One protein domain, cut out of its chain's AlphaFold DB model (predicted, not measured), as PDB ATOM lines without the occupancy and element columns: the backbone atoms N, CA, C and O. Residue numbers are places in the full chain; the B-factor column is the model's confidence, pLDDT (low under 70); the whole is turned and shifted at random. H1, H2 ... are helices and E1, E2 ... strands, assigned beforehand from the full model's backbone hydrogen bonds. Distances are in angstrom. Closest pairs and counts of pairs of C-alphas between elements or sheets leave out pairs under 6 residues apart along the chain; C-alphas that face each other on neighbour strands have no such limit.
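This is residues 2 to 118 of the 119 residues of an uncharacterized protein of Anaerosalibacter bizertensis (UniProt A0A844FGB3). The model is a long helical hairpin, H2 and H3 side by side, with a small head at the end where H2 begins and H3 ends. The head is made of a three-stranded sheet, E1, E2 and E3, and the short helix H1, while the link from H2 to H3 lies at the far end. The printed part has 117 residues with three named helices and three named strands, in the order H1 E1 E2 H2 H3 E3; the sheet runs E1, E2, E3, antiparallel throughout, and the class is mostly helix. The whole is loose, with a radius of gyration of the C-alphas of 19.4 A, and a rod in outline, spanning 61 by 28 by 21 A.

H1, residues 2 to 12, only grazes the sheet, with its residues 5 to 12; its closest C-alphas to E1, residues 23 to 26, are those of Asn 12 and Leu 26, 6.2 A apart. Residues 14 to 15 pair antiparallel with residues 24 to 25 of E1. E1 and E2, residues 29 to 32, form a hairpin, their directions at 148 degrees, with N 24 and O 31 within hydrogen-bond range at 2.8 A. On the other side of E2 is E3, residues 115 to 117, antiparallel at 128 degrees, with N 32 and O 115 at 2.7 A. H2, residues 35 to 67, is only just on the sheet, with 5 pairs of C-alphas within 10 A, and only grazes it with residues 37 to 41. H2 and H3, residues 76 to 104, form a helical hairpin: they touch, opposite ways at a shallow tilt of 14 degrees, the closest C-alphas being those of Phe 67 and Asp 78, 5.3 A apart. H1 and H3 only just touch, with 3 pairs of C-alphas within 8 A, and only at their ends; H3 does so with residues 101 to 102 alone, and the closest C-alphas are those of Met 10 and Pro 101, 5.1 A apart. H3 is apart from E1 and E2. Every O i to N i+4 pair is within hydrogen-bond range in H1 and H2, and 23 of 25 are in H3.

H1 begins at C-alpha 2 (93.747, -56.262, 101.284) and is 14.8 A long. E1 measures 9.7 A and E2 10.4 A. H2 runs 46.9 A, from C-alpha 35 (110.347, -63.667, 98.312) to C-alpha 67. H3 runs 42.2 A. E3, 6.4 A long, ends at C-alpha 117 (100.853, -67.122, 111.239).

The two C-alphas farthest apart, those of Asp 73 and Glu 118, are 61.2 A apart. The printed part has no cut, and no link is long. Confidence is under 70 at residues 16 to 20 and 68 to 72; the mean pLDDT of the printed part is 83.3.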
ATOM      1  N   ASP A   2      92.505 -56.631 101.988       70.31
ATOM      2  CA  ASP A   2      93.747 -56.262 101.284       70.31
ATOM      3  C   ASP A   2      94.144 -54.792 101.419       70.31
ATOM      4  O   ASP A   2      95.314 -54.494 101.624       70.31
ATOM      5  N   ASP A   3      93.189 -53.861 101.392       80.62
ATOM      6  CA  ASP A   3      93.502 -52.427 101.450       80.62
ATOM      7  C   ASP A   3      94.017 -51.981 102.837       80.62
ATOM      8  O   ASP A   3      94.870 -51.100 102.955       80.62
ATOM      9  N   TYR A   4      93.553 -52.644 103.903       84.06
ATOM     10  CA  TYR A   4      94.071 -52.459 105.261       84.06
ATOM     11  C   TYR A   4      95.467 -53.073 105.408       84.06
ATOM     12  O   TYR A   4      96.398 -52.398 105.852       84.06
ATOM     13  N   LEU A   5      95.630 -54.324 104.965       83.81
ATOM     14  CA  LEU A   5      96.908 -55.033 104.993       83.81
ATOM     15  C   LEU A   5      97.975 -54.286 104.183       83.81
ATOM     16  O   LEU A   5      99.109 -54.125 104.624       83.81
ATOM     17  N   ARG A   6      97.596 -53.738 103.029       87.56
ATOM     18  CA  ARG A   6      98.461 -52.911 102.192       87.56
ATOM     19  C   ARG A   6      98.943 -51.667 102.923       87.56
ATOM     20  O   ARG A   6     100.139 -51.392 102.912       87.56
ATOM     21  N   LYS A   7      98.045 -50.932 103.588       86.38
ATOM     22  CA  LYS A   7      98.417 -49.761 104.402       86.38
ATOM     23  C   LYS A   7      99.374 -50.150 105.530       86.38
ATOM     24  O   LYS A   7     100.372 -49.466 105.741       86.38
ATOM     25  N   GLN A   8      99.114 -51.269 106.204       85.38
ATOM     26  CA  GLN A   8     100.003 -51.804 107.236       85.38
ATOM     27  C   GLN A   8     101.397 -52.121 106.676       85.38
ATOM     28  O   GLN A   8     102.393 -51.703 107.255       85.38
ATOM     29  N   ILE A   9     101.494 -52.768 105.513       85.81
ATOM     30  CA  ILE A   9     102.775 -53.084 104.861       85.81
ATOM     31  C   ILE A   9     103.517 -51.819 104.423       85.81
ATOM     32  O   ILE A   9     104.737 -51.717 104.590       85.81
ATOM     33  N   MET A  10     102.793 -50.841 103.878       87.19
ATOM     34  CA  MET A  10     103.359 -49.566 103.445       87.19
ATOM     35  C   MET A  10     104.012 -48.824 104.616       87.19
ATOM     36  O   MET A  10     105.177 -48.444 104.506       87.19
ATOM     37  N   HIS A  11     103.305 -48.685 105.740       81.50
ATOM     38  CA  HIS A  11     103.734 -47.825 106.848       81.50
ATOM     39  C   HIS A  11     104.500 -48.547 107.961       81.50
ATOM     40  O   HIS A  11     105.412 -47.967 108.535       81.50
ATOM     41  N   ASN A  12     104.158 -49.805 108.249       78.38
ATOM     42  CA  ASN A  12     104.669 -50.544 109.410       78.38
ATOM     43  C   ASN A  12     105.409 -51.834 109.027       78.38
ATOM     44  O   ASN A  12     105.965 -52.488 109.899       78.38
ATOM     45  N   GLY A  13     105.397 -52.228 107.748       75.00
ATOM     46  CA  GLY A  13     105.977 -53.494 107.309       75.00
ATOM     47  C   GLY A  13     107.490 -53.543 107.497       75.00
ATOM     48  O   GLY A  13     108.226 -52.904 106.736       75.00
ATOM     49  N   VAL A  14     107.928 -54.347 108.467       74.31
ATOM     50  CA  VAL A  14     109.329 -54.703 108.705       74.31
ATOM     51  C   VAL A  14     109.493 -56.203 108.470       74.31
ATOM     52  O   VAL A  14     108.692 -57.017 108.931       74.31
ATOM     53  N   ILE A  15     110.518 -56.567 107.702       75.56
ATOM     54  CA  ILE A  15     110.881 -57.967 107.481       75.56
ATOM     55  C   ILE A  15     111.811 -58.437 108.598       75.56
ATOM     56  O   ILE A  15     112.713 -57.705 109.006       75.56
ATOM     57  N   GLY A  16     111.598 -59.660 109.084       62.31
ATOM     58  CA  GLY A  16     112.450 -60.264 110.103       62.31
ATOM     59  C   GLY A  16     113.903 -60.397 109.634       62.31
ATOM     60  O   GLY A  16     114.175 -60.820 108.507       62.31
ATOM     61  N   PHE A  17     114.849 -60.063 110.516       54.53
ATOM     62  CA  PHE A  17     116.279 -60.287 110.298       54.53
ATOM     63  C   PHE A  17     116.675 -61.698 110.771       54.53
ATOM     64  O   PHE A  17     116.262 -62.153 111.837       54.53
ATOM     65  N   GLY A  18     117.496 -62.410 109.994       59.00
ATOM     66  CA  GLY A  18     118.057 -63.705 110.403       59.00
ATOM     67  C   GLY A  18     117.178 -64.921 110.081       59.00
ATOM     68  O   GLY A  18     116.879 -65.166 108.916       59.00
ATOM     69  N   LYS A  19     116.826 -65.728 111.099       57.97
ATOM     70  CA  LYS A  19     116.345 -67.124 110.949       57.97
ATOM     71  C   LYS A  19     115.038 -67.299 110.155       57.97
ATOM     72  O   LYS A  19     114.834 -68.381 109.621       57.97
ATOM     73  N   ASN A  20     114.194 -66.269 110.032       67.81
ATOM     74  CA  ASN A  20     112.925 -66.325 109.288       67.81
ATOM     75  C   ASN A  20     112.747 -65.103 108.368       67.81
ATOM     76  O   ASN A  20     111.948 -64.210 108.654       67.81
ATOM     77  N   PRO A  21     113.463 -65.053 107.234       70.56
ATOM     78  CA  PRO A  21     113.527 -63.866 106.382       70.56
ATOM     79  C   PRO A  21     112.233 -63.572 105.602       70.56
ATOM     80  O   PRO A  21     112.114 -62.514 104.989       70.56
ATOM     81  N   ASN A  22     111.285 -64.511 105.601       80.50
ATOM     82  CA  ASN A  22     109.975 -64.396 104.954       80.50
ATOM     83  C   ASN A  22     108.858 -64.060 105.950       80.50
ATOM     84  O   ASN A  22     107.682 -64.104 105.592       80.50
ATOM     85  N   LYS A  23     109.221 -63.747 107.197       82.62
ATOM     86  CA  LYS A  23     108.295 -63.281 108.219       82.62
ATOM     87  C   LYS A  23     108.191 -61.759 108.140       82.62
ATOM     88  O   LYS A  23     109.194 -61.050 108.203       82.62
ATOM     89  N   LEU A  24     106.972 -61.282 107.971       83.12
ATOM     90  CA  LEU A  24     106.573 -59.889 108.013       83.12
ATOM     91  C   LEU A  24     105.865 -59.648 109.343       83.12
ATOM     92  O   LEU A  24     104.873 -60.310 109.642       83.12
ATOM     93  N   GLU A  25     106.366 -58.698 110.119       80.00
ATOM     94  CA  GLU A  25     105.761 -58.322 111.395       80.00
ATOM     95  C   GLU A  25     104.931 -57.055 111.188       80.00
ATOM     96  O   GLU A  25     105.432 -56.030 110.717       80.00
ATOM     97  N   LEU A  26     103.631 -57.154 111.472       82.94
ATOM     98  CA  LEU A  26     102.670 -56.053 111.431       82.94
ATOM     99  C   LEU A  26     102.041 -55.881 112.819       82.94
ATOM    100  O   LEU A  26     102.166 -56.743 113.686       82.94
ATOM    101  N   LYS A  27     101.322 -54.772 113.041       78.88
ATOM    102  CA  LYS A  27     100.695 -54.483 114.348       78.88
ATOM    103  C   LYS A  27      99.720 -55.565 114.828       78.88
ATOM    104  O   LYS A  27      99.491 -55.687 116.022       78.88
ATOM    105  N   ASP A  28      99.109 -56.294 113.902       81.06
ATOM    106  CA  ASP A  28      98.080 -57.311 114.128       81.06
ATOM    107  C   ASP A  28      98.619 -58.750 114.124       81.06
ATOM    108  O   ASP A  28      97.834 -59.703 114.224       81.06
ATOM    109  N   GLY A  29      99.939 -58.908 114.024       82.56
ATOM    110  CA  GLY A  29     100.631 -60.177 114.191       82.56
ATOM    111  C   GLY A  29     101.659 -60.464 113.103       82.56
ATOM    112  O   GLY A  29     102.135 -59.588 112.377       82.56
ATOM    113  N   ASN A  30     102.001 -61.743 113.015       86.75
ATOM    114  CA  ASN A  30     103.049 -62.262 112.155       86.75
ATOM    115  C   ASN A  30     102.465 -62.797 110.844       86.75
ATOM    116  O   ASN A  30     101.460 -63.503 110.842       86.75
ATOM    117  N   TYR A  31     103.115 -62.498 109.723       86.19
ATOM    118  CA  TYR A  31     102.692 -62.932 108.394       86.19
ATOM    119  C   TYR A  31     103.840 -63.615 107.655       86.19
ATOM    120  O   TYR A  31     104.979 -63.162 107.701       86.19
ATOM    121  N   LEU A  32     103.546 -64.686 106.927       87.12
ATOM    122  CA  LEU A  32     104.437 -65.270 105.934       87.12
ATOM    123  C   LEU A  32     104.184 -64.614 104.582       87.12
ATOM    124  O   LEU A  32     103.043 -64.515 104.127       87.12
ATOM    125  N   ILE A  33     105.265 -64.183 103.940       88.25
ATOM    126  CA  ILE A  33     105.241 -63.529 102.634       88.25
ATOM    127  C   ILE A  33     106.168 -64.240 101.649       88.25
ATOM    128  O   ILE A  33     107.168 -64.848 102.028       88.25
ATOM    129  N   CYS A  34     105.863 -64.149 100.356       88.06
ATOM    130  CA  CYS A  34     106.756 -64.667  99.325       88.06
ATOM    131  C   CYS A  34     108.021 -63.797  99.163       88.06
ATOM    132  O   CYS A  34     108.031 -62.604  99.486       88.06
ATOM    133  N   ASN A  35     109.077 -64.367  98.565       87.00
ATOM    134  CA  ASN A  35     110.347 -63.667  98.312       87.00
ATOM    135  C   ASN A  35     110.163 -62.365  97.514       87.00
ATOM    136  O   ASN A  35     110.879 -61.389  97.732       87.00
ATOM    137  N   ARG A  36     109.182 -62.323  96.603       87.62
ATOM    138  CA  ARG A  36     108.894 -61.125  95.804       87.62
ATOM    139  C   ARG A  36     108.390 -59.975  96.679       87.62
ATOM    140  O   ARG A  36     108.896 -58.867  96.552       87.62
ATOM    141  N   MET A  37     107.442 -60.238  97.582       89.19
ATOM    142  CA  MET A  37     106.941 -59.223  98.517       89.19
ATOM    143  C   MET A  37     108.042 -58.775  99.480       89.19
ATOM    144  O   MET A  37     108.214 -57.582  99.712       89.19
ATOM    145  N   LYS A  38     108.846 -59.721  99.975       87.94
ATOM    146  CA  LYS A  38     110.003 -59.421 100.824       87.94
ATOM    147  C   LYS A  38     110.957 -58.438 100.140       87.94
ATOM    148  O   LYS A  38     111.356 -57.448 100.750       87.94
ATOM    149  N   ASN A  39     111.292 -58.681  98.873       88.62
ATOM    150  CA  ASN A  39     112.174 -57.800  98.112       88.62
ATOM    151  C   ASN A  39     111.567 -56.403  97.938       88.62
ATOM    152  O   ASN A  39     112.275 -55.422  98.131       88.62
ATOM    153  N   LEU A  40     110.265 -56.295  97.648       90.62
ATOM    154  CA  LEU A  40     109.585 -54.998  97.542       90.62
ATOM    155  C   LEU A  40     109.617 -54.218  98.861       90.62
ATOM    156  O   LEU A  40     109.913 -53.026  98.858       90.62
ATOM    157  N   ILE A  41     109.362 -54.880  99.992       88.56
ATOM    158  CA  ILE A  41     109.421 -54.245 101.317       88.56
ATOM    159  C   ILE A  41     110.853 -53.812 101.652       88.56
ATOM    160  O   ILE A  41     111.053 -52.714 102.166       88.56
ATOM    161  N   SER A  42     111.851 -54.635 101.320       88.94
ATOM    162  CA  SER A  42     113.266 -54.293 101.498       88.94
ATOM    163  C   SER A  42     113.657 -53.064 100.672       88.94
ATOM    164  O   SER A  42     114.190 -52.099 101.215       88.94
ATOM    165  N   ILE A  43     113.308 -53.049  99.380       91.12
ATOM    166  CA  ILE A  43     113.551 -51.913  98.481       91.12
ATOM    167  C   ILE A  43     112.859 -50.659  99.015       91.12
ATOM    168  O   ILE A  43     113.499 -49.619  99.111       91.12
ATOM    169  N   LYS A  44     111.591 -50.757  99.434       90.94
ATOM    170  CA  LYS A  44     110.856 -49.648 100.058       90.94
ATOM    171  C   LYS A  44     111.636 -49.048 101.228       90.94
ATOM    172  O   LYS A  44     111.814 -47.836 101.276       90.94
ATOM    173  N   ASN A  45     112.100 -49.883 102.155       88.00
ATOM    174  CA  ASN A  45     112.813 -49.417 103.343       88.00
ATOM    175  C   ASN A  45     114.171 -48.784 102.991       88.00
ATOM    176  O   ASN A  45     114.512 -47.746 103.548       88.00
ATOM    177  N   ILE A  46     114.916 -49.366 102.042       90.56
ATOM    178  CA  ILE A  46     116.197 -48.816 101.569       90.56
ATOM    179  C   ILE A  46     115.991 -47.463 100.884       90.56
ATOM    180  O   ILE A  46     116.719 -46.519 101.178       90.56
ATOM    181  N   VAL A  47     115.002 -47.348  99.996       91.81
ATOM    182  CA  VAL A  47     114.719 -46.100  99.274       91.81
ATOM    183  C   VAL A  47     114.301 -45.004 100.249       91.81
ATOM    184  O   VAL A  47     114.883 -43.928 100.207       91.81
ATOM    185  N   LEU A  48     113.391 -45.290 101.187       90.75
ATOM    186  CA  LEU A  48     113.008 -44.329 102.229       90.75
ATOM    187  C   LEU A  48     114.213 -43.857 103.051       90.75
ATOM    188  O   LEU A  48     114.341 -42.669 103.340       90.75
ATOM    189  N   PHE A  49     115.109 -44.776 103.420       89.75
ATOM    190  CA  PHE A  49     116.327 -44.426 104.143       89.75
ATOM    191  C   PHE A  49     117.236 -43.512 103.313       89.75
ATOM    192  O   PHE A  49     117.683 -42.481 103.812       89.75
ATOM    193  N   LEU A  50     117.479 -43.856 102.044       91.12
ATOM    194  CA  LEU A  50     118.309 -43.058 101.140       91.12
ATOM    195  C   LEU A  50     117.708 -41.673 100.870       91.12
ATOM    196  O   LEU A  50     118.449 -40.696 100.851       91.12
ATOM    197  N   GLU A  51     116.387 -41.573 100.707       87.88
ATOM    198  CA  GLU A  51     115.671 -40.308 100.503       87.88
ATOM    199  C   GLU A  51     115.833 -39.372 101.704       87.88
ATOM    200  O   GLU A  51     116.214 -38.213 101.539       87.88
ATOM    201  N   VAL A  52     115.599 -39.876 102.920       88.94
ATOM    202  CA  VAL A  52     115.763 -39.084 104.149       88.94
ATOM    203  C   VAL A  52     117.230 -38.719 104.365       88.94
ATOM    204  O   VAL A  52     117.531 -37.572 104.699       88.94
ATOM    205  N   PHE A  53     118.151 -39.657 104.138       90.38
ATOM    206  CA  PHE A  53     119.585 -39.427 104.288       90.38
ATOM    207  C   PHE A  53     120.078 -38.346 103.319       90.38
ATOM    208  O   PHE A  53     120.567 -37.309 103.760       90.38
ATOM    209  N   ALA A  54     119.883 -38.530 102.010       88.81
ATOM    210  CA  ALA A  54     120.301 -37.566 100.995       88.81
ATOM    211  C   ALA A  54     119.599 -36.211 101.168       88.81
ATOM    212  O   ALA A  54     120.243 -35.163 101.093       88.81
ATOM    213  N   GLY A  55     118.297 -36.225 101.471       89.75
ATOM    214  CA  GLY A  55     117.526 -35.019 101.752       89.75
ATOM    215  C   GLY A  55     118.099 -34.222 102.923       89.75
ATOM    216  O   GLY A  55     118.209 -33.004 102.828       89.75
ATOM    217  N   THR A  56     118.537 -34.898 103.988       89.06
ATOM    218  CA  THR A  56     119.157 -34.249 105.155       89.06
ATOM    219  C   THR A  56     120.467 -33.553 104.784       89.06
ATOM    220  O   THR A  56     120.699 -32.427 105.226       89.06
ATOM    221  N   PHE A  57     121.304 -34.163 103.934       88.44
ATOM    222  CA  PHE A  57     122.531 -33.522 103.439       88.44
ATOM    223  C   PHE A  57     122.237 -32.294 102.575       88.44
ATOM    224  O   PHE A  57     122.883 -31.265 102.753       88.44
ATOM    225  N   ILE A  58     121.253 -32.375 101.675       87.06
ATOM    226  CA  ILE A  58     120.848 -31.241 100.829       87.06
ATOM    227  C   ILE A  58     120.293 -30.104 101.690       87.06
ATOM    228  O   ILE A  58     120.698 -28.956 101.528       87.06
ATOM    229  N   TYR A  59     119.403 -30.422 102.631       88.00
ATOM    230  CA  TYR A  59     118.863 -29.461 103.590       88.00
ATOM    231  C   TYR A  59     119.983 -28.761 104.359       88.00
ATOM    232  O   TYR A  59     120.021 -27.533 104.418       88.00
ATOM    233  N   ARG A  60     120.933 -29.538 104.891       84.75
ATOM    234  CA  ARG A  60     122.066 -28.985 105.626       84.75
ATOM    235  C   ARG A  60     122.934 -28.091 104.748       84.75
ATOM    236  O   ARG A  60     123.276 -26.992 105.163       84.75
ATOM    237  N   TYR A  61     123.231 -28.532 103.529       85.62
ATOM    238  CA  TYR A  61     123.994 -27.752 102.564       85.62
ATOM    239  C   TYR A  61     123.331 -26.404 102.252       85.62
ATOM    240  O   TYR A  61     124.019 -25.390 102.220       85.62
ATOM    241  N   ILE A  62     122.005 -26.368 102.070       85.06
ATOM    242  CA  ILE A  62     121.263 -25.123 101.820       85.06
ATOM    243  C   ILE A  62     121.353 -24.186 103.027       85.06
ATOM    244  O   ILE A  62     121.640 -23.003 102.861       85.06
ATOM    245  N   LEU A  63     121.144 -24.703 104.242       83.69
ATOM    246  CA  LEU A  63     121.234 -23.882 105.452       83.69
ATOM    247  C   LEU A  63     122.627 -23.289 105.664       83.69
ATOM    248  O   LEU A  63     122.744 -22.119 106.036       83.69
ATOM    249  N   ASP A  64     123.666 -24.078 105.405       80.50
ATOM    250  CA  ASP A  64     125.047 -23.649 105.608       80.50
ATOM    251  C   ASP A  64     125.500 -22.679 104.502       80.50
ATOM    252  O   ASP A  64     126.156 -21.685 104.804       80.50
ATOM    253  N   ARG A  65     125.113 -22.910 103.236       80.56
ATOM    254  CA  ARG A  65     125.501 -22.058 102.098       80.56
ATOM    255  C   ARG A  65     124.760 -20.723 102.066       80.56
ATOM    256  O   ARG A  65     125.383 -19.697 101.820       80.56
ATOM    257  N   ASP A  66     123.442 -20.750 102.254       77.75
ATOM    258  CA  ASP A  66     122.584 -19.605 101.930       77.75
ATOM    259  C   ASP A  66     122.189 -18.783 103.168       77.75
ATOM    260  O   ASP A  66     121.839 -17.613 103.029       77.75
ATOM    261  N   PHE A  67     122.257 -19.362 104.375       70.62
ATOM    262  CA  PHE A  67     121.750 -18.720 105.601       70.62
ATOM    263  C   PHE A  67     122.779 -18.616 106.721       70.62
ATOM    264  O   PHE A  67     122.463 -18.056 107.766       70.62
ATOM    265  N   ASN A  68     123.994 -19.145 106.533       69.94
ATOM    266  CA  ASN A  68     125.094 -19.044 107.496       69.94
ATOM    267  C   ASN A  68     124.663 -19.372 108.945       69.94
ATOM    268  O   ASN A  68     125.203 -18.823 109.901       69.94
ATOM    269  N   MET A  69     123.677 -20.263 109.132       63.56
ATOM    270  CA  MET A  69     122.993 -20.442 110.427       63.56
ATOM    271  C   MET A  69     123.915 -20.940 111.548       63.56
ATOM    272  O   MET A  69     123.563 -20.850 112.722       63.56
ATOM    273  N   LEU A  70     125.071 -21.503 111.195       63.88
ATOM    274  CA  LEU A  70     126.097 -21.961 112.134       63.88
ATOM    275  C   LEU A  70     127.201 -20.933 112.382       63.88
ATOM    276  O   LEU A  70     128.042 -21.143 113.258       63.88
ATOM    277  N   ALA A  71     127.247 -19.862 111.589       66.81
ATOM    278  CA  ALA A  71     128.174 -18.775 111.820       66.81
ATOM    279  C   ALA A  71     127.755 -18.039 113.094       66.81
ATOM    280  O   ALA A  71     126.571 -17.851 113.377       66.81
ATOM    281  N   LYS A  72     128.749 -17.600 113.867       61.97
ATOM    282  CA  LYS A  72     128.550 -16.915 115.151       61.97
ATOM    283  C   LYS A  72     127.760 -15.598 115.018       61.97
ATOM    284  O   LYS A  72     127.283 -15.077 116.021       61.97
ATOM    285  N   ASP A  73     127.596 -15.129 113.782       70.94
ATOM    286  CA  ASP A  73     127.054 -13.824 113.411       70.94
ATOM    287  C   ASP A  73     125.662 -13.925 112.750       70.94
ATOM    288  O   ASP A  73     125.199 -12.962 112.140       70.94
ATOM    289  N   ALA A  74     124.995 -15.086 112.829       72.38
ATOM    290  CA  ALA A  74     123.683 -15.301 112.216       72.38
ATOM    291  C   ALA A  74     122.648 -14.273 112.711       72.38
ATOM    292  O   ALA A  74     122.440 -14.091 113.914       72.38
ATOM    293  N   THR A  75     121.974 -13.599 111.777       80.25
ATOM    294  CA  THR A  75     120.986 -12.569 112.106       80.25
ATOM    295  C   THR A  75     119.615 -13.178 112.423       80.25
ATOM    296  O   THR A  75     119.298 -14.307 112.042       80.25
ATOM    297  N   ASN A  76     118.727 -12.405 113.061       81.88
ATOM    298  CA  ASN A  76     117.333 -12.829 113.276       81.88
ATOM    299  C   ASN A  76     116.598 -13.175 111.965       81.88
ATOM    300  O   ASN A  76     115.706 -14.026 111.964       81.88
ATOM    301  N   ASN A  77     116.960 -12.532 110.848       82.69
ATOM    302  CA  ASN A  77     116.387 -12.842 109.538       82.69
ATOM    303  C   ASN A  77     116.879 -14.191 109.003       82.69
ATOM    304  O   ASN A  77     116.069 -14.958 108.481       82.69
ATOM    305  N   ASP A  78     118.160 -14.512 109.187       81.12
ATOM    306  CA  ASP A  78     118.731 -15.809 108.804       81.12
ATOM    307  C   ASP A  78     118.074 -16.945 109.587       81.12
ATOM    308  O   ASP A  78     117.686 -17.967 109.019       81.12
ATOM    309  N   PHE A  79     117.838 -16.719 110.882       79.50
ATOM    310  CA  PHE A  79     117.119 -17.666 111.726       79.50
ATOM    311  C   PHE A  79     115.682 -17.904 111.238       79.50
ATOM    312  O   PHE A  79     115.245 -19.049 111.095       79.50
ATOM    313  N   LYS A  80     114.947 -16.829 110.917       84.44
ATOM    314  CA  LYS A  80     113.575 -16.913 110.396       84.44
ATOM    315  C   LYS A  80     113.510 -17.653 109.056       84.44
ATOM    316  O   LYS A  80     112.640 -18.505 108.874       84.44
ATOM    317  N   ASN A  81     114.429 -17.363 108.138       83.44
ATOM    318  CA  ASN A  81     114.493 -18.031 106.838       83.44
ATOM    319  C   ASN A  81     114.874 -19.509 106.975       83.44
ATOM    320  O   ASN A  81     114.258 -20.371 106.344       83.44
ATOM    321  N   GLY A  82     115.815 -19.823 107.864       84.19
ATOM    322  CA  GLY A  82     116.185 -21.198 108.172       84.19
ATOM    323  C   GLY A  82     115.033 -22.020 108.749       84.19
ATOM    324  O   GLY A  82     114.838 -23.172 108.355       84.19
ATOM    325  N   ILE A  83     114.196 -21.426 109.607       85.81
ATOM    326  CA  ILE A  83     112.957 -22.062 110.085       85.81
ATOM    327  C   ILE A  83     112.013 -22.373 108.918       85.81
ATOM    328  O   ILE A  83     111.511 -23.493 108.824       85.81
ATOM    329  N   ILE A  84     111.784 -21.417 108.010       87.88
ATOM    330  CA  ILE A  84     110.907 -21.616 106.843       87.88
ATOM    331  C   ILE A  84     111.409 -22.787 105.989       87.88
ATOM    332  O   ILE A  84     110.632 -23.672 105.630       87.88
ATOM    333  N   ILE A  85     112.712 -22.845 105.720       87.25
ATOM    334  CA  ILE A  85     113.324 -23.929 104.940       87.25
ATOM    335  C   ILE A  85     113.215 -25.268 105.655       87.25
ATOM    336  O   ILE A  85     112.943 -26.285 105.022       87.25
ATOM    337  N   THR A  86     113.357 -25.270 106.976       87.75
ATOM    338  CA  THR A  86     113.168 -26.470 107.795       87.75
ATOM    339  C   THR A  86     111.734 -26.994 107.675       87.75
ATOM    340  O   THR A  86     111.543 -28.188 107.461       87.75
ATOM    341  N   PHE A  87     110.720 -26.123 107.716       91.88
ATOM    342  CA  PHE A  87     109.329 -26.534 107.492       91.88
ATOM    343  C   PHE A  87     109.096 -27.085 106.082       91.88
ATOM    344  O   PHE A  87     108.428 -28.109 105.934       91.88
ATOM    345  N   ILE A  88     109.667 -26.448 105.056       91.00
ATOM    346  CA  ILE A  88     109.589 -26.934 103.670       91.00
ATOM    347  C   ILE A  88     110.226 -28.325 103.557       91.00
ATOM    348  O   ILE A  88     109.629 -29.226 102.969       91.00
ATOM    349  N   PHE A  89     111.397 -28.525 104.164       91.00
ATOM    350  CA  PHE A  89     112.077 -29.818 104.181       91.00
ATOM    351  C   PHE A  89     111.232 -30.900 104.865       91.00
ATOM    352  O   PHE A  89     111.032 -31.969 104.290       91.00
ATOM    353  N   MET A  90     110.668 -30.620 106.043       91.50
ATOM    354  CA  MET A  90     109.788 -31.569 106.738       91.50
ATOM    355  C   MET A  90     108.549 -31.927 105.910       91.50
ATOM    356  O   MET A  90     108.178 -33.099 105.838       91.50
ATOM    357  N   ALA A  91     107.920 -30.943 105.260       92.62
ATOM    358  CA  ALA A  91     106.773 -31.183 104.390       92.62
ATOM    359  C   ALA A  91     107.148 -32.085 103.203       92.62
ATOM    360  O   ALA A  91     106.418 -33.023 102.878       92.62
ATOM    361  N   LEU A  92     108.313 -31.845 102.595       92.25
ATOM    362  CA  LEU A  92     108.824 -32.637 101.482       92.25
ATOM    363  C   LEU A  92     109.130 -34.082 101.904       92.25
ATOM    364  O   LEU A  92     108.711 -35.017 101.221       92.25
ATOM    365  N   VAL A  93     109.758 -34.280 103.068       90.81
ATOM    366  CA  VAL A  93     109.956 -35.614 103.662       90.81
ATOM    367  C   VAL A  93     108.612 -36.307 103.905       90.81
ATOM    368  O   VAL A  93     108.455 -37.470 103.542       90.81
ATOM    369  N   GLY A  94     107.617 -35.604 104.452       89.88
ATOM    370  CA  GLY A  94     106.279 -36.160 104.674       89.88
ATOM    371  C   GLY A  94     105.602 -36.635 103.383       89.88
ATOM    372  O   GLY A  94     105.022 -37.722 103.347       89.88
ATOM    373  N   ILE A  95     105.724 -35.859 102.302       91.88
ATOM    374  CA  ILE A  95     105.208 -36.231 100.977       91.88
ATOM    375  C   ILE A  95     105.926 -37.473 100.439       91.88
ATOM    376  O   ILE A  95     105.262 -38.398  99.967       91.88
ATOM    377  N   LEU A  96     107.258 -37.537 100.537       89.69
ATOM    378  CA  LEU A  96     108.045 -38.686 100.072       89.69
ATOM    379  C   LEU A  96     107.705 -39.960 100.854       89.69
ATOM    380  O   LEU A  96     107.383 -40.984 100.255       89.69
ATOM    381  N   VAL A  97     107.640 -39.876 102.187       88.44
ATOM    382  CA  VAL A  97     107.246 -41.000 103.055       88.44
ATOM    383  C   VAL A  97     105.843 -41.519 102.715       88.44
ATOM    384  O   VAL A  97     105.565 -42.708 102.871       88.44
ATOM    385  N   TYR A  98     104.955 -40.663 102.208       89.50
ATOM    386  CA  TYR A  98     103.638 -41.073 101.725       89.50
ATOM    387  C   TYR A  98     103.662 -41.678 100.308       89.50
ATOM    388  O   TYR A  98     102.968 -42.668 100.048       89.50
ATOM    389  N   LEU A  99     104.434 -41.102  99.382       92.12
ATOM    390  CA  LEU A  99     104.464 -41.504  97.972       92.12
ATOM    391  C   LEU A  99     105.304 -42.762  97.722       92.12
ATOM    392  O   LEU A  99     104.826 -43.680  97.051       92.12
ATOM    393  N   THR A 100     106.511 -42.843  98.279       91.62
ATOM    394  CA  THR A 100     107.484 -43.918  98.018       91.62
ATOM    395  C   THR A 100     106.912 -45.313  98.310       91.62
ATOM    396  O   THR A 100     106.915 -46.167  97.415       91.62
ATOM    397  N   PRO A 101     106.279 -45.576  99.474       90.56
ATOM    398  CA  PRO A 101     105.617 -46.857  99.728       90.56
ATOM    399  C   PRO A 101     104.465 -47.144  98.772       90.56
ATOM    400  O   PRO A 101     104.208 -48.300  98.448       90.56
ATOM    401  N   ARG A 102     103.755 -46.106  98.322       90.44
ATOM    402  CA  ARG A 102     102.572 -46.245  97.467       90.44
ATOM    403  C   ARG A 102     102.942 -46.623  96.036       90.44
ATOM    404  O   ARG A 102     102.137 -47.288  95.383       90.44
ATOM    405  N   LEU A 103     104.119 -46.194  95.582       90.56
ATOM    406  CA  LEU A 103     104.697 -46.542  94.285       90.56
ATOM    407  C   LEU A 103     105.314 -47.945  94.295       90.56
ATOM    408  O   LEU A 103     105.152 -48.685  93.331       90.56
ATOM    409  N   ILE A 104     105.984 -48.325  95.388       91.62
ATOM    410  CA  ILE A 104     106.702 -49.606  95.476       91.62
ATOM    411  C   ILE A 104     105.765 -50.768  95.834       91.62
ATOM    412  O   ILE A 104     105.900 -51.861  95.283       91.62
ATOM    413  N   ILE A 105     104.811 -50.559  96.750       90.12
ATOM    414  CA  ILE A 105     103.886 -51.610  97.189       90.12
ATOM    415  C   ILE A 105     102.640 -51.627  96.284       90.12
ATOM    416  O   ILE A 105     101.846 -50.671  96.293       90.12
ATOM    417  N   PRO A 106     102.412 -52.716  95.525       88.06
ATOM    418  CA  PRO A 106     101.302 -52.814  94.582       88.06
ATOM    419  C   PRO A 106      99.946 -52.782  95.290       88.06
ATOM    420  O   PRO A 106      99.835 -53.069  96.482       88.06
ATOM    421  N   LYS A 107      98.906 -52.386  94.545       86.56
ATOM    422  CA  LYS A 107      97.518 -52.351  95.038       86.56
ATOM    423  C   LYS A 107      96.932 -53.743  95.234       86.56
ATOM    424  O   LYS A 107      96.244 -53.964  96.222       86.56
ATOM    425  N   ASP A 108      97.218 -54.644  94.303       84.31
ATOM    426  CA  ASP A 108      96.779 -56.029  94.371       84.31
ATOM    427  C   ASP A 108      97.798 -56.862  95.155       84.31
ATOM    428  O   ASP A 108      98.961 -56.991  94.757       84.31
ATOM    429  N   LEU A 109      97.354 -57.387  96.296       83.25
ATOM    430  CA  LEU A 109      98.151 -58.242  97.167       83.25
ATOM    431  C   LEU A 109      97.921 -59.738  96.905       83.25
ATOM    432  O   LEU A 109      98.717 -60.554  97.381       83.25
ATOM    433  N   GLY A 110      96.895 -60.112  96.131       79.31
ATOM    434  CA  GLY A 110      96.500 -61.506  95.908       79.31
ATOM    435  C   GLY A 110      97.616 -62.357  95.295       79.31
ATOM    436  O   GLY A 110      97.794 -63.520  95.658       79.31
ATOM    437  N   GLY A 111      98.463 -61.750  94.457       78.31
ATOM    438  CA  GLY A 111      99.623 -62.406  93.843       78.31
ATOM    439  C   GLY A 111     100.806 -62.692  94.781       78.31
ATOM    440  O   GLY A 111     101.795 -63.283  94.346       78.31
ATOM    441  N   PHE A 112     100.751 -62.274  96.052       82.06
ATOM    442  CA  PHE A 112     101.881 -62.376  96.987       82.06
ATOM    443  C   PHE A 112     101.731 -63.464  98.059       82.06
ATOM    444  O   PHE A 112     102.650 -63.629  98.862       82.06
ATOM    445  N   ASN A 113     100.628 -64.231  98.039       79.31
ATOM    446  CA  ASN A 113     100.355 -65.365  98.939       79.31
ATOM    447  C   ASN A 113     100.688 -65.042 100.410       79.31
ATOM    448  O   ASN A 113     101.483 -65.730 101.050       79.31
ATOM    449  N   ILE A 114     100.125 -63.940 100.908       83.31
ATOM    450  CA  ILE A 114     100.355 -63.453 102.268       83.31
ATOM    451  C   ILE A 114      99.481 -64.265 103.224       83.31
ATOM    452  O   ILE A 114      98.260 -64.281 103.079       83.31
ATOM    453  N   ARG A 115     100.093 -64.937 104.200       85.00
ATOM    454  CA  ARG A 115      99.381 -65.789 105.167       85.00
ATOM    455  C   ARG A 115      99.674 -65.336 106.582       85.00
ATOM    456  O   ARG A 115     100.835 -65.139 106.916       85.00
ATOM    457  N   LYS A 116      98.644 -65.183 107.410       83.88
ATOM    458  CA  LYS A 116      98.839 -64.931 108.840       83.88
ATOM    459  C   LYS A 116      99.373 -66.204 109.500       83.88
ATOM    460  O   LYS A 116      98.898 -67.293 109.189       83.88
ATOM    461  N   VAL A 117     100.377 -66.059 110.354       83.94
ATOM    462  CA  VAL A 117     100.853 -67.122 111.239       83.94
ATOM    463  C   VAL A 117     100.077 -66.952 112.537       83.94
ATOM    464  O   VAL A 117     100.160 -65.891 113.156       83.94
ATOM    465  N   GLU A 118      99.255 -67.937 112.881       71.31
ATOM    466  CA  GLU A 118      98.686 -68.034 114.225       71.31
ATOM    467  C   GLU A 118      99.813 -68.475 115.164       71.31
ATOM    468  O   GLU A 118     100.574 -69.383 114.814       71.31
TER     469      GLU A 118